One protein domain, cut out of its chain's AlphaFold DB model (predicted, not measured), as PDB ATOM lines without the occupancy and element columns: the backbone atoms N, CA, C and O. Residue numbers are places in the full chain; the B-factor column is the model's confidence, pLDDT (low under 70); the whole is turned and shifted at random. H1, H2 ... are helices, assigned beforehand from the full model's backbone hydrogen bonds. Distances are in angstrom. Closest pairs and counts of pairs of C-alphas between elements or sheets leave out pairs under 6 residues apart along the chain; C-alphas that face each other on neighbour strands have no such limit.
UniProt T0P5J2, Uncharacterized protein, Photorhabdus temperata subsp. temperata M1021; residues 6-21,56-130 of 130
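Overview. This is residues 6 to 21 and 56 to 130 of the 130 residues of an uncharacterized protein of Photorhabdus temperata subsp. temperata M1021 (UniProt T0P5J2). Look first for the long helix H5: H1 and H3 run along two of its sides, both opposite to it, and the short H2 bridges H1 and H3 away from H5. H4 sits at one end, near where H5 begins. The printed part has 91 residues with five named helices, H1 to H5 in order, and no named strand; its class is all helix. It is compact, with a radius of gyration of the C-alphas of 13.3 A and spans of 39 by 29 by 18 A.

Along the chain. Find C-alpha 106 at (60.266, -23.225, 8.588); from there H5 runs 33.2 A to C-alpha 128 at (32.609, -10.110, 21.333). H1, residues 6 to 21, begins at (48.665, -10.195, 17.078) and is 22.4 A long. H3, residues 76 to 89, covers 20.1 A, H4, residues 92 to 102, 14.8 A, and H2, residues 58 to 66, 12.4 A.

Arrangement. H5 touches H1 at Ser 114 and Glu 10, whose C-alphas, the closest, are 5.3 A apart; the tilt is shallow, 31 degrees, opposite ways. H5 touches H3, closest C-alphas Thr 113 and Leu 89 at 6.0 A, at a shallow 19 degrees, opposite ways. H1 and H3 are apart. H2 touches residues 8 to 12 alone of H1, closest C-alphas Ala 66 and Asn 8 at 5.0 A, and residues 83 to 87 alone of H3, closest C-alphas Leu 63 and Ile 83 at 6.1 A. H4 touches no helix; its Leu 98 has its C-alpha 6.8 A from that of Ile 109 in H5, the closest pair. In each of the five helices every O i to N i+4 pair is within hydrogen-bond range.

Size, cuts and confidence. The farthest C-alphas, of Asp 100 and Lys 130, are 40.3 A apart. Residues 22 to 55 are not printed; C-alphas 21 and 56 stand 23.3 A apart across this cut. Of the links printed whole, none is long. The model's pLDDT is under 70 at residues 56, 57 and 130.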
ATOM      1  N   GLU A   6      48.329  -9.510  18.327       97.44
ATOM      2  CA  GLU A   6      48.665 -10.195  17.078       97.44
ATOM      3  C   GLU A   6      50.180 -10.192  16.850       97.44
ATOM      4  O   GLU A   6      50.759 -11.235  16.536       97.44
ATOM      5  N   GLU A   7      50.834  -9.048  17.073       97.88
ATOM      6  CA  GLU A   7      52.291  -8.921  16.957       97.88
ATOM      7  C   GLU A   7      53.019  -9.765  18.018       97.88
ATOM      8  O   GLU A   7      54.026 -10.418  17.738       97.88
ATOM      9  N   ASN A   8      52.501  -9.791  19.251       97.81
ATOM     10  CA  ASN A   8      53.061 -10.607  20.328       97.81
ATOM     11  C   ASN A   8      52.996 -12.106  20.021       97.81
ATOM     12  O   ASN A   8      53.953 -12.832  20.296       97.81
ATOM     13  N   ILE A   9      51.872 -12.571  19.470       97.00
ATOM     14  CA  ILE A   9      51.695 -13.971  19.080       97.00
ATOM     15  C   ILE A   9      52.631 -14.322  17.929       97.00
ATOM     16  O   ILE A   9      53.306 -15.340  18.006       97.00
ATOM     17  N   GLU A  10      52.726 -13.482  16.899       97.69
ATOM     18  CA  GLU A  10      53.650 -13.715  15.786       97.69
ATOM     19  C   GLU A  10      55.102 -13.841  16.270       97.69
ATOM     20  O   GLU A  10      55.793 -14.793  15.908       97.69
ATOM     21  N   LYS A  11      55.554 -12.939  17.154       97.56
ATOM     22  CA  LYS A  11      56.893 -13.014  17.761       97.56
ATOM     23  C   LYS A  11      57.102 -14.311  18.539       97.56
ATOM     24  O   LYS A  11      58.170 -14.910  18.453       97.56
ATOM     25  N   LEU A  12      56.089 -14.746  19.290       96.44
ATOM     26  CA  LEU A  12      56.132 -15.999  20.038       96.44
ATOM     27  C   LEU A  12      56.225 -17.215  19.111       96.44
ATOM     28  O   LEU A  12      57.008 -18.120  19.383       96.44
ATOM     29  N   LEU A  13      55.424 -17.245  18.045       96.69
ATOM     30  CA  LEU A  13      55.410 -18.345  17.087       96.69
ATOM     31  C   LEU A  13      56.729 -18.438  16.332       96.69
ATOM     32  O   LEU A  13      57.288 -19.526  16.254       96.69
ATOM     33  N   ARG A  14      57.252 -17.304  15.853       97.69
ATOM     34  CA  ARG A  14      58.561 -17.229  15.201       97.69
ATOM     35  C   ARG A  14      59.656 -17.805  16.089       97.69
ATOM     36  O   ARG A  14      60.281 -18.787  15.711       97.69
ATOM     37  N   TRP A  15      59.803 -17.266  17.301       96.62
ATOM     38  CA  TRP A  15      60.785 -17.772  18.259       96.62
ATOM     39  C   TRP A  15      60.575 -19.265  18.555       96.62
ATOM     40  O   TRP A  15      61.517 -20.047  18.526       96.62
ATOM     41  N   GLY A  16      59.332 -19.687  18.803       95.31
ATOM     42  CA  GLY A  16      59.028 -21.076  19.138       95.31
ATOM     43  C   GLY A  16      59.388 -22.058  18.023       95.31
ATOM     44  O   GLY A  16      59.899 -23.136  18.310       95.31
ATOM     45  N   TYR A  17      59.137 -21.699  16.766       97.25
ATOM     46  CA  TYR A  17      59.483 -22.528  15.614       97.25
ATOM     47  C   TYR A  17      60.979 -22.526  15.303       97.25
ATOM     48  O   TYR A  17      61.517 -23.585  15.000       97.25
ATOM     49  N   GLU A  18      61.664 -21.390  15.447       97.31
ATOM     50  CA  GLU A  18      63.129 -21.313  15.348       97.31
ATOM     51  C   GLU A  18      63.808 -22.230  16.382       97.31
ATOM     52  O   GLU A  18      64.714 -22.989  16.037       97.31
ATOM     53  N   GLU A  19      63.325 -22.249  17.629       96.19
ATOM     54  CA  GLU A  19      63.842 -23.151  18.670       96.19
ATOM     55  C   GLU A  19      63.580 -24.629  18.357       96.19
ATOM     56  O   GLU A  19      64.442 -25.482  18.596       96.19
ATOM     57  N   ILE A  20      62.390 -24.956  17.836       95.94
ATOM     58  CA  ILE A  20      62.057 -26.332  17.452       95.94
ATOM     59  C   ILE A  20      62.941 -26.772  16.286       95.94
ATOM     60  O   ILE A  20      63.477 -27.873  16.346       95.94
ATOM     61  N   GLU A  21      63.118 -25.936  15.262       96.88
ATOM     62  CA  GLU A  21      63.960 -26.245  14.105       96.88
ATOM     63  C   GLU A  21      65.425 -26.443  14.505       96.88
ATOM     64  O   GLU A  21      66.026 -27.463  14.161       96.88
ATOM     65  N   LYS A  56      53.083 -27.774  35.013       59.16
ATOM     66  CA  LYS A  56      52.931 -26.381  34.584       59.16
ATOM     67  C   LYS A  56      53.353 -26.306  33.120       59.16
ATOM     68  O   LYS A  56      54.452 -26.728  32.767       59.16
ATOM     69  N   SER A  57      52.438 -25.857  32.274       67.62
ATOM     70  CA  SER A  57      52.705 -25.701  30.853       67.62
ATOM     71  C   SER A  57      53.275 -24.309  30.645       67.62
ATOM     72  O   SER A  57      52.519 -23.337  30.669       67.62
ATOM     73  N   ASN A  58      54.589 -24.215  30.422       81.69
ATOM     74  CA  ASN A  58      55.238 -22.954  30.045       81.69
ATOM     75  C   ASN A  58      54.521 -22.322  28.840       81.69
ATOM     76  O   ASN A  58      54.309 -21.119  28.808       81.69
ATOM     77  N   ARG A  59      54.026 -23.151  27.910       85.69
ATOM     78  CA  ARG A  59      53.222 -22.732  26.755       85.69
ATOM     79  C   ARG A  59      51.972 -21.946  27.156       85.69
ATOM     80  O   ARG A  59      51.709 -20.899  26.573       85.69
ATOM     81  N   LYS A  60      51.227 -22.407  28.170       89.69
ATOM     82  CA  LYS A  60      50.048 -21.680  28.673       89.69
ATOM     83  C   LYS A  60      50.450 -20.304  29.202       89.69
ATOM     84  O   LYS A  60      49.815 -19.319  28.847       89.69
ATOM     85  N   GLU A  61      51.501 -20.239  30.017       91.06
ATOM     86  CA  GLU A  61      51.971 -18.989  30.626       91.06
ATOM     87  C   GLU A  61      52.463 -17.989  29.566       91.06
ATOM     88  O   GLU A  61      52.071 -16.821  29.591       91.06
ATOM     89  N   THR A  62      53.249 -18.439  28.583       92.81
ATOM     90  CA  THR A  62      53.772 -17.567  27.521       92.81
ATOM     91  C   THR A  62      52.671 -17.063  26.586       92.81
ATOM     92  O   THR A  62      52.666 -15.882  26.236       92.81
ATOM     93  N   LEU A  63      51.697 -17.908  26.226       94.56
ATOM     94  CA  LEU A  63      50.539 -17.475  25.436       94.56
ATOM     95  C   LEU A  63      49.655 -16.489  26.201       94.56
ATOM     96  O   LEU A  63      49.222 -15.492  25.630       94.56
ATOM     97  N   SER A  64      49.422 -16.721  27.497       94.31
ATOM     98  CA  SER A  64      48.709 -15.756  28.341       94.31
ATOM     99  C   SER A  64      49.411 -14.396  28.362       94.31
ATOM    100  O   SER A  64      48.742 -13.369  28.301       94.31
ATOM    101  N   ALA A  65      50.747 -14.373  28.402       95.06
ATOM    102  CA  ALA A  65      51.514 -13.132  28.339       95.06
ATOM    103  C   ALA A  65      51.419 -12.441  26.965       95.06
ATOM    104  O   ALA A  65      51.322 -11.217  26.911       95.06
ATOM    105  N   ALA A  66      51.410 -13.200  25.863       96.62
ATOM    106  CA  ALA A  66      51.243 -12.648  24.516       96.62
ATOM    107  C   ALA A  66      49.860 -12.000  24.315       96.62
ATOM    108  O   ALA A  66      49.754 -10.941  23.695       96.62
ATOM    109  N   LEU A  67      48.822 -12.610  24.894       96.25
ATOM    110  CA  LEU A  67      47.425 -12.167  24.822       96.25
ATOM    111  C   LEU A  67      47.048 -11.112  25.870       96.25
ATOM    112  O   LEU A  67      45.910 -10.646  25.874       96.25
ATOM    113  N   ALA A  68      47.977 -10.706  26.741       95.81
ATOM    114  CA  ALA A  68      47.722  -9.713  27.783       95.81
ATOM    115  C   ALA A  68      47.055  -8.412  27.282       95.81
ATOM    116  O   ALA A  68      46.190  -7.914  28.003       95.81
ATOM    117  N   PRO A  69      47.355  -7.882  26.073       96.62
ATOM    118  CA  PRO A  69      46.668  -6.694  25.560       96.62
ATOM    119  C   PRO A  69      45.152  -6.853  25.376       96.62
ATOM    120  O   PRO A  69      44.431  -5.863  25.435       96.62
ATOM    121  N   LEU A  70      44.655  -8.081  25.189       94.50
ATOM    122  CA  LEU A  70      43.222  -8.372  25.034       94.50
ATOM    123  C   LEU A  70      42.505  -8.559  26.375       94.50
ATOM    124  O   LEU A  70      41.284  -8.724  26.413       94.50
ATOM    125  N   LYS A  71      43.240  -8.545  27.492       89.56
ATOM    126  CA  LYS A  71      42.648  -8.706  28.816       89.56
ATOM    127  C   LYS A  71      41.728  -7.522  29.123       89.56
ATOM    128  O   LYS A  71      42.143  -6.371  29.036       89.56
ATOM    129  N   GLY A  72      40.485  -7.818  29.499       89.56
ATOM    130  CA  GLY A  72      39.446  -6.809  29.720       89.56
ATOM    131  C   GLY A  72      38.756  -6.320  28.443       89.56
ATOM    132  O   GLY A  72      37.790  -5.573  28.553       89.56
ATOM    133  N   GLN A  73      39.218  -6.748  27.261       91.81
ATOM    134  CA  GLN A  73      38.509  -6.561  25.989       91.81
ATOM    135  C   GLN A  73      37.681  -7.794  25.614       91.81
ATOM    136  O   GLN A  73      36.650  -7.652  24.972       91.81
ATOM    137  N   LEU A  74      38.135  -8.988  26.008       93.69
ATOM    138  CA  LEU A  74      37.453 -10.262  25.782       93.69
ATOM    139  C   LEU A  74      37.163 -10.952  27.116       93.69
ATOM    140  O   LEU A  74      37.944 -10.824  28.064       93.69
ATOM    141  N   ASN A  75      36.090 -11.745  27.159       93.62
ATOM    142  CA  ASN A  75      35.821 -12.661  28.265       93.62
ATOM    143  C   ASN A  75      36.997 -13.645  28.469       93.62
ATOM    144  O   ASN A  75      37.576 -14.166  27.510       93.62
ATOM    145  N   ASP A  76      37.328 -13.939  29.728       92.38
ATOM    146  CA  ASP A  76      38.380 -14.880  30.120       92.38
ATOM    147  C   ASP A  76      38.193 -16.276  29.495       92.38
ATOM    148  O   ASP A  76      39.179 -16.921  29.128       92.38
ATOM    149  N   ASP A  77      36.949 -16.727  29.295       93.75
ATOM    150  CA  ASP A  77      36.653 -17.999  28.619       93.75
ATOM    151  C   ASP A  77      37.085 -17.987  27.144       93.75
ATOM    152  O   ASP A  77      37.621 -18.974  26.625       93.75
ATOM    153  N   ILE A  78      36.916 -16.848  26.466       94.81
ATOM    154  CA  ILE A  78      37.357 -16.654  25.080       94.81
ATOM    155  C   ILE A  78      38.881 -16.604  25.027       94.81
ATOM    156  O   ILE A  78      39.483 -17.297  24.206       94.81
ATOM    157  N   ILE A  79      39.525 -15.871  25.937       95.12
ATOM    158  CA  ILE A  79      40.990 -15.868  26.053       95.12
ATOM    159  C   ILE A  79      41.510 -17.294  26.269       95.12
ATOM    160  O   ILE A  79      42.474 -17.715  25.622       95.12
ATOM    161  N   HIS A  80      40.854 -18.080  27.126       94.31
ATOM    162  CA  HIS A  80      41.236 -19.466  27.358       94.31
ATOM    163  C   HIS A  80      41.082 -20.334  26.100       94.31
ATOM    164  O   HIS A  80      41.983 -21.119  25.783       94.31
ATOM    165  N   LYS A  81      39.995 -20.151  25.341       95.06
ATOM    166  CA  LYS A  81      39.771 -20.806  24.044       95.06
ATOM    167  C   LYS A  81      40.870 -20.461  23.033       95.06
ATOM    168  O   LYS A  81      41.397 -21.371  22.393       95.06
ATOM    169  N   ILE A  82      41.271 -19.191  22.934       95.88
ATOM    170  CA  ILE A  82      42.369 -18.752  22.058       95.88
ATOM    171  C   ILE A  82      43.683 -19.438  22.456       95.88
ATOM    172  O   ILE A  82      44.369 -19.987  21.594       95.88
ATOM    173  N   ILE A  83      44.016 -19.477  23.753       95.31
ATOM    174  CA  ILE A  83      45.230 -20.149  24.248       95.31
ATOM    175  C   ILE A  83      45.249 -21.624  23.834       95.31
ATOM    176  O   ILE A  83      46.283 -22.119  23.383       95.31
ATOM    177  N   MET A  84      44.125 -22.334  23.977       94.19
ATOM    178  CA  MET A  84      44.031 -23.742  23.583       94.19
ATOM    179  C   MET A  84      44.219 -23.928  22.077       94.19
ATOM    180  O   MET A  84      45.009 -24.777  21.675       94.19
ATOM    181  N   LEU A  85      43.547 -23.117  21.253       95.00
ATOM    182  CA  LEU A  85      43.652 -23.206  19.794       95.00
ATOM    183  C   LEU A  85      45.081 -22.937  19.316       95.00
ATOM    184  O   LEU A  85      45.653 -23.750  18.594       95.00
ATOM    185  N   ILE A  86      45.691 -21.842  19.773       95.31
ATOM    186  CA  ILE A  86      47.063 -21.502  19.380       95.31
ATOM    187  C   ILE A  86      48.050 -22.555  19.893       95.31
ATOM    188  O   ILE A  86      48.994 -22.884  19.187       95.31
ATOM    189  N   SER A  87      47.814 -23.170  21.058       92.75
ATOM    190  CA  SER A  87      48.686 -24.243  21.566       92.75
ATOM    191  C   SER A  87      48.783 -25.462  20.642       92.75
ATOM    192  O   SER A  87      49.764 -26.196  20.752       92.75
ATOM    193  N   VAL A  88      47.786 -25.691  19.781       91.69
ATOM    194  CA  VAL A  88      47.789 -26.758  18.767       91.69
ATOM    195  C   VAL A  88      48.478 -26.300  17.482       91.69
ATOM    196  O   VAL A  88      49.069 -27.116  16.781       91.69
ATOM    197  N   LEU A  89      48.440 -24.999  17.186       91.88
ATOM    198  CA  LEU A  89      49.047 -24.431  15.987       91.88
ATOM    199  C   LEU A  89      50.571 -24.396  16.026       91.88
ATOM    200  O   LEU A  89      51.150 -24.238  14.963       91.88
ATOM    201  N   TYR A  90      51.211 -24.522  17.194       88.12
ATOM    202  CA  TYR A  90      52.671 -24.504  17.285       88.12
ATOM    203  C   TYR A  90      53.227 -25.547  18.243       88.12
ATOM    204  O   TYR A  90      52.745 -25.731  19.360       88.12
ATOM    205  N   GLY A  91      54.258 -26.253  17.795       92.06
ATOM    206  CA  GLY A  91      54.822 -27.413  18.474       92.06
ATOM    207  C   GLY A  91      55.410 -28.408  17.483       92.06
ATOM    208  O   GLY A  91      55.219 -28.280  16.271       92.06
ATOM    209  N   THR A  92      56.113 -29.407  18.012       94.81
ATOM    210  CA  THR A  92      56.767 -30.441  17.209       94.81
ATOM    211  C   THR A  92      55.763 -31.176  16.329       94.81
ATOM    212  O   THR A  92      56.043 -31.394  15.160       94.81
ATOM    213  N   GLU A  93      54.571 -31.499  16.835       95.00
ATOM    214  CA  GLU A  93      53.538 -32.206  16.073       95.00
ATOM    215  C   GLU A  93      53.104 -31.410  14.833       95.00
ATOM    216  O   GLU A  93      53.120 -31.935  13.719       95.00
ATOM    217  N   ALA A  94      52.793 -30.121  15.006       96.06
ATOM    218  CA  ALA A  94      52.418 -29.239  13.903       96.06
ATOM    219  C   ALA A  94      53.559 -29.100  12.884       96.06
ATOM    220  O   ALA A  94      53.325 -29.244  11.687       96.06
ATOM    221  N   MET A  95      54.797 -28.897  13.354       96.62
ATOM    222  CA  MET A  95      55.974 -28.851  12.480       96.62
ATOM    223  C   MET A  95      56.130 -30.147  11.676       96.62
ATOM    224  O   MET A  95      56.299 -30.080  10.466       96.62
ATOM    225  N   THR A  96      56.045 -31.321  12.316       96.44
ATOM    226  CA  THR A  96      56.231 -32.611  11.629       96.44
ATOM    227  C   THR A  96      55.197 -32.832  10.531       96.44
ATOM    228  O   THR A  96      55.555 -33.266   9.446       96.44
ATOM    229  N   ILE A  97      53.933 -32.468  10.760       97.38
ATOM    230  CA  ILE A  97      52.889 -32.576   9.733       97.38
ATOM    231  C   ILE A  97      53.195 -31.634   8.564       97.38
ATOM    232  O   ILE A  97      53.162 -32.051   7.408       97.38
ATOM    233  N   LEU A  98      53.508 -30.370   8.856       98.12
ATOM    234  CA  LEU A  98      53.736 -29.357   7.826       98.12
ATOM    235  C   LEU A  98      55.010 -29.622   7.006       98.12
ATOM    236  O   LEU A  98      54.967 -29.492   5.784       98.12
ATOM    237  N   LYS A  99      56.100 -30.074   7.637       97.94
ATOM    238  CA  LYS A  99      57.322 -30.497   6.935       97.94
ATOM    239  C   LYS A  99      57.097 -31.799   6.160       97.94
ATOM    240  O   LYS A  99      57.272 -31.833   4.949       97.94
ATOM    241  N   ASP A 100      56.652 -32.864   6.825       98.06
ATOM    242  CA  ASP A 100      56.705 -34.218   6.250       98.06
ATOM    243  C   ASP A 100      55.561 -34.494   5.257       98.06
ATOM    244  O   ASP A 100      55.716 -35.303   4.344       98.06
ATOM    245  N   THR A 101      54.401 -33.847   5.428       98.06
ATOM    246  CA  THR A 101      53.226 -34.058   4.556       98.06
ATOM    247  C   THR A 101      53.133 -33.011   3.453       98.06
ATOM    248  O   THR A 101      52.759 -33.339   2.329       98.06
ATOM    249  N   PHE A 102      53.449 -31.752   3.768       98.19
ATOM    250  CA  PHE A 102      53.269 -30.625   2.850       98.19
ATOM    251  C   PHE A 102      54.586 -30.065   2.297       98.19
ATOM    252  O   PHE A 102      54.537 -29.264   1.369       98.19
ATOM    253  N   GLY A 103      55.743 -30.500   2.810       98.12
ATOM    254  CA  GLY A 103      57.053 -30.063   2.322       98.12
ATOM    255  C   GLY A 103      57.373 -28.602   2.625       98.12
ATOM    256  O   GLY A 103      58.132 -28.004   1.872       98.12
ATOM    257  N   LEU A 104      56.765 -28.017   3.665       98.56
ATOM    258  CA  LEU A 104      56.968 -26.606   4.002       98.56
ATOM    259  C   LEU A 104      58.306 -26.377   4.710       98.56
ATOM    260  O   LEU A 104      58.656 -27.110   5.637       98.56
ATOM    261  N   GLU A 105      58.989 -25.297   4.345       97.88
ATOM    262  CA  GLU A 105      60.143 -24.778   5.076       97.88
ATOM    263  C   GLU A 105      59.706 -24.004   6.333       97.88
ATOM    264  O   GLU A 105      58.553 -23.584   6.476       97.88
ATOM    265  N   ASN A 106      60.621 -23.789   7.281       97.00
ATOM    266  CA  ASN A 106      60.266 -23.225   8.588       97.00
ATOM    267  C   ASN A 106      59.663 -21.814   8.514       97.00
ATOM    268  O   ASN A 106      58.679 -21.531   9.197       97.00
ATOM    269  N   ASP A 107      60.165 -20.952   7.629       98.12
ATOM    270  CA  ASP A 107      59.566 -19.632   7.402       98.12
ATOM    271  C   ASP A 107      58.129 -19.729   6.859       98.12
ATOM    272  O   ASP A 107      57.260 -18.943   7.244       98.12
ATOM    273  N   GLU A 108      57.838 -20.712   6.005       98.56
ATOM    274  CA  GLU A 108      56.485 -20.950   5.490       98.56
ATOM    275  C   GLU A 108      55.550 -21.434   6.604       98.56
ATOM    276  O   GLU A 108      54.411 -20.969   6.707       98.56
ATOM    277  N   ILE A 109      56.050 -22.300   7.491       98.38
ATOM    278  CA  ILE A 109      55.337 -22.762   8.689       98.38
ATOM    279  C   ILE A 109      55.027 -21.589   9.625       98.38
ATOM    280  O   ILE A 109      53.882 -21.437  10.064       98.38
ATOM    281  N   ILE A 110      56.012 -20.732   9.913       98.19
ATOM    282  CA  ILE A 110      55.844 -19.547  10.764       98.19
ATOM    283  C   ILE A 110      54.799 -18.607  10.163       98.19
ATOM    284  O   ILE A 110      53.901 -18.151  10.875       98.19
ATOM    285  N   ASN A 111      54.872 -18.346   8.857       98.31
ATOM    286  CA  ASN A 111      53.930 -17.468   8.167       98.31
ATOM    287  C   ASN A 111      52.502 -18.032   8.197       98.31
ATOM    288  O   ASN A 111      51.562 -17.310   8.544       98.31
ATOM    289  N   LEU A 112      52.332 -19.323   7.896       98.44
ATOM    290  CA  LEU A 112      51.032 -19.995   7.888       98.44
ATOM    291  C   LEU A 112      50.381 -20.005   9.276       98.44
ATOM    292  O   LEU A 112      49.207 -19.664   9.434       98.44
ATOM    293  N   THR A 113      51.144 -20.384  10.295       98.00
ATOM    294  CA  THR A 113      50.636 -20.509  11.667       98.00
ATOM    295  C   THR A 113      50.389 -19.149  12.311       98.00
ATOM    296  O   THR A 113      49.385 -18.982  13.005       98.00
ATOM    297  N   SER A 114      51.216 -18.145  12.007       98.00
ATOM    298  CA  SER A 114      50.973 -16.754  12.409       98.00
ATOM    299  C   SER A 114      49.720 -16.193  11.754       98.00
ATOM    300  O   SER A 114      48.915 -15.546  12.425       98.00
ATOM    301  N   TRP A 115      49.496 -16.478  10.469       98.38
ATOM    302  CA  TRP A 115      48.261 -16.097   9.791       98.38
ATOM    303  C   TRP A 115      47.031 -16.731  10.455       98.38
ATOM    304  O   TRP A 115      46.089 -16.016  10.803       98.38
ATOM    305  N   ALA A 116      47.065 -18.038  10.728       98.31
ATOM    306  CA  ALA A 116      45.984 -18.735  11.424       98.31
ATOM    307  C   ALA A 116      45.727 -18.171  12.834       98.31
ATOM    308  O   ALA A 116      44.577 -17.943  13.216       98.31
ATOM    309  N   ALA A 117      46.781 -17.887  13.601       97.81
ATOM    310  CA  ALA A 117      46.649 -17.335  14.945       97.81
ATOM    311  C   ALA A 117      46.036 -15.923  14.941       97.81
ATOM    312  O   ALA A 117      45.153 -15.634  15.752       97.81
ATOM    313  N   LYS A 118      46.426 -15.069  13.986       97.81
ATOM    314  CA  LYS A 118      45.815 -13.745  13.785       97.81
ATOM    315  C   LYS A 118      44.338 -13.849  13.412       97.81
ATOM    316  O   LYS A 118      43.520 -13.108  13.952       97.81
ATOM    317  N   LEU A 119      43.968 -14.794  12.542       98.12
ATOM    318  CA  LEU A 119      42.562 -15.041  12.200       98.12
ATOM    319  C   LEU A 119      41.731 -15.437  13.425       98.12
ATOM    320  O   LEU A 119      40.627 -14.924  13.592       98.12
ATOM    321  N   ILE A 120      42.264 -16.292  14.302       97.19
ATOM    322  CA  ILE A 120      41.593 -16.685  15.551       97.19
ATOM    323  C   ILE A 120      41.358 -15.469  16.456       97.19
ATOM    324  O   ILE A 120      40.250 -15.294  16.960       97.19
ATOM    325  N   VAL A 121      42.374 -14.621  16.647       96.25
ATOM    326  CA  VAL A 121      42.262 -13.412  17.482       96.25
ATOM    327  C   VAL A 121      41.223 -12.448  16.917       96.25
ATOM    328  O   VAL A 121      40.326 -12.016  17.638       96.25
ATOM    329  N   ARG A 122      41.295 -12.149  15.616       96.56
ATOM    330  CA  ARG A 122      40.339 -11.254  14.950       96.56
ATOM    331  C   ARG A 122      38.918 -11.793  15.016       96.56
ATOM    332  O   ARG A 122      37.992 -11.027  15.258       96.56
ATOM    333  N   GLN A 123      38.742 -13.102  14.833       96.50
ATOM    334  CA  GLN A 123      37.433 -13.736  14.947       96.50
ATOM    335  C   GLN A 123      36.865 -13.593  16.361       96.50
ATOM    336  O   GLN A 123      35.700 -13.238  16.503       96.50
ATOM    337  N   ALA A 124      37.684 -13.805  17.393       95.19
ATOM    338  CA  ALA A 124      37.260 -13.643  18.779       95.19
ATOM    339  C   ALA A 124      36.840 -12.198  19.100       95.19
ATOM    340  O   ALA A 124      35.805 -11.988  19.723       95.19
ATOM    341  N   ILE A 125      37.598 -11.204  18.623       94.19
ATOM    342  CA  ILE A 125      37.245  -9.781  18.772       94.19
ATOM    343  C   ILE A 125      35.930  -9.465  18.051       94.19
ATOM    344  O   ILE A 125      35.058  -8.804  18.606       94.19
ATOM    345  N   ASN A 126      35.756  -9.970  16.831       94.12
ATOM    346  CA  ASN A 126      34.539  -9.746  16.053       94.12
ATOM    347  C   ASN A 126      33.295 -10.413  16.660       94.12
ATOM    348  O   ASN A 126      32.187  -9.941  16.413       94.12
ATOM    349  N   GLU A 127      33.449 -11.527  17.379       90.75
ATOM    350  CA  GLU A 127      32.351 -12.196  18.087       90.75
ATOM    351  C   GLU A 127      31.940 -11.439  19.354       90.75
ATOM    352  O   GLU A 127      30.747 -11.335  19.604       90.75
ATOM    353  N   GLU A 128      32.890 -10.868  20.100       85.44
ATOM    354  CA  GLU A 128      32.609 -10.110  21.333       85.44
ATOM    355  C   GLU A 128      31.970  -8.736  21.061       85.44
ATOM    356  O   GLU A 128      31.228  -8.209  21.885       85.44
ATOM    357  N   LEU A 129      32.244  -8.140  19.896       73.12
ATOM    358  CA  LEU A 129      31.656  -6.860  19.479       73.12
ATOM    359  C   LEU A 129      30.191  -6.966  19.004       73.12
ATOM    360  O   LEU A 129      29.600  -5.938  18.666       73.12
ATOM    361  N   LYS A 130      29.626  -8.177  18.918       60.47
ATOM    362  CA  LYS A 130      28.239  -8.429  18.494       60.47
ATOM    363  C   LYS A 130      27.306  -8.588  19.685       60.47
ATOM    364  O   LYS A 130      26.178  -8.057  19.580       60.47
TER     365      LYS A 130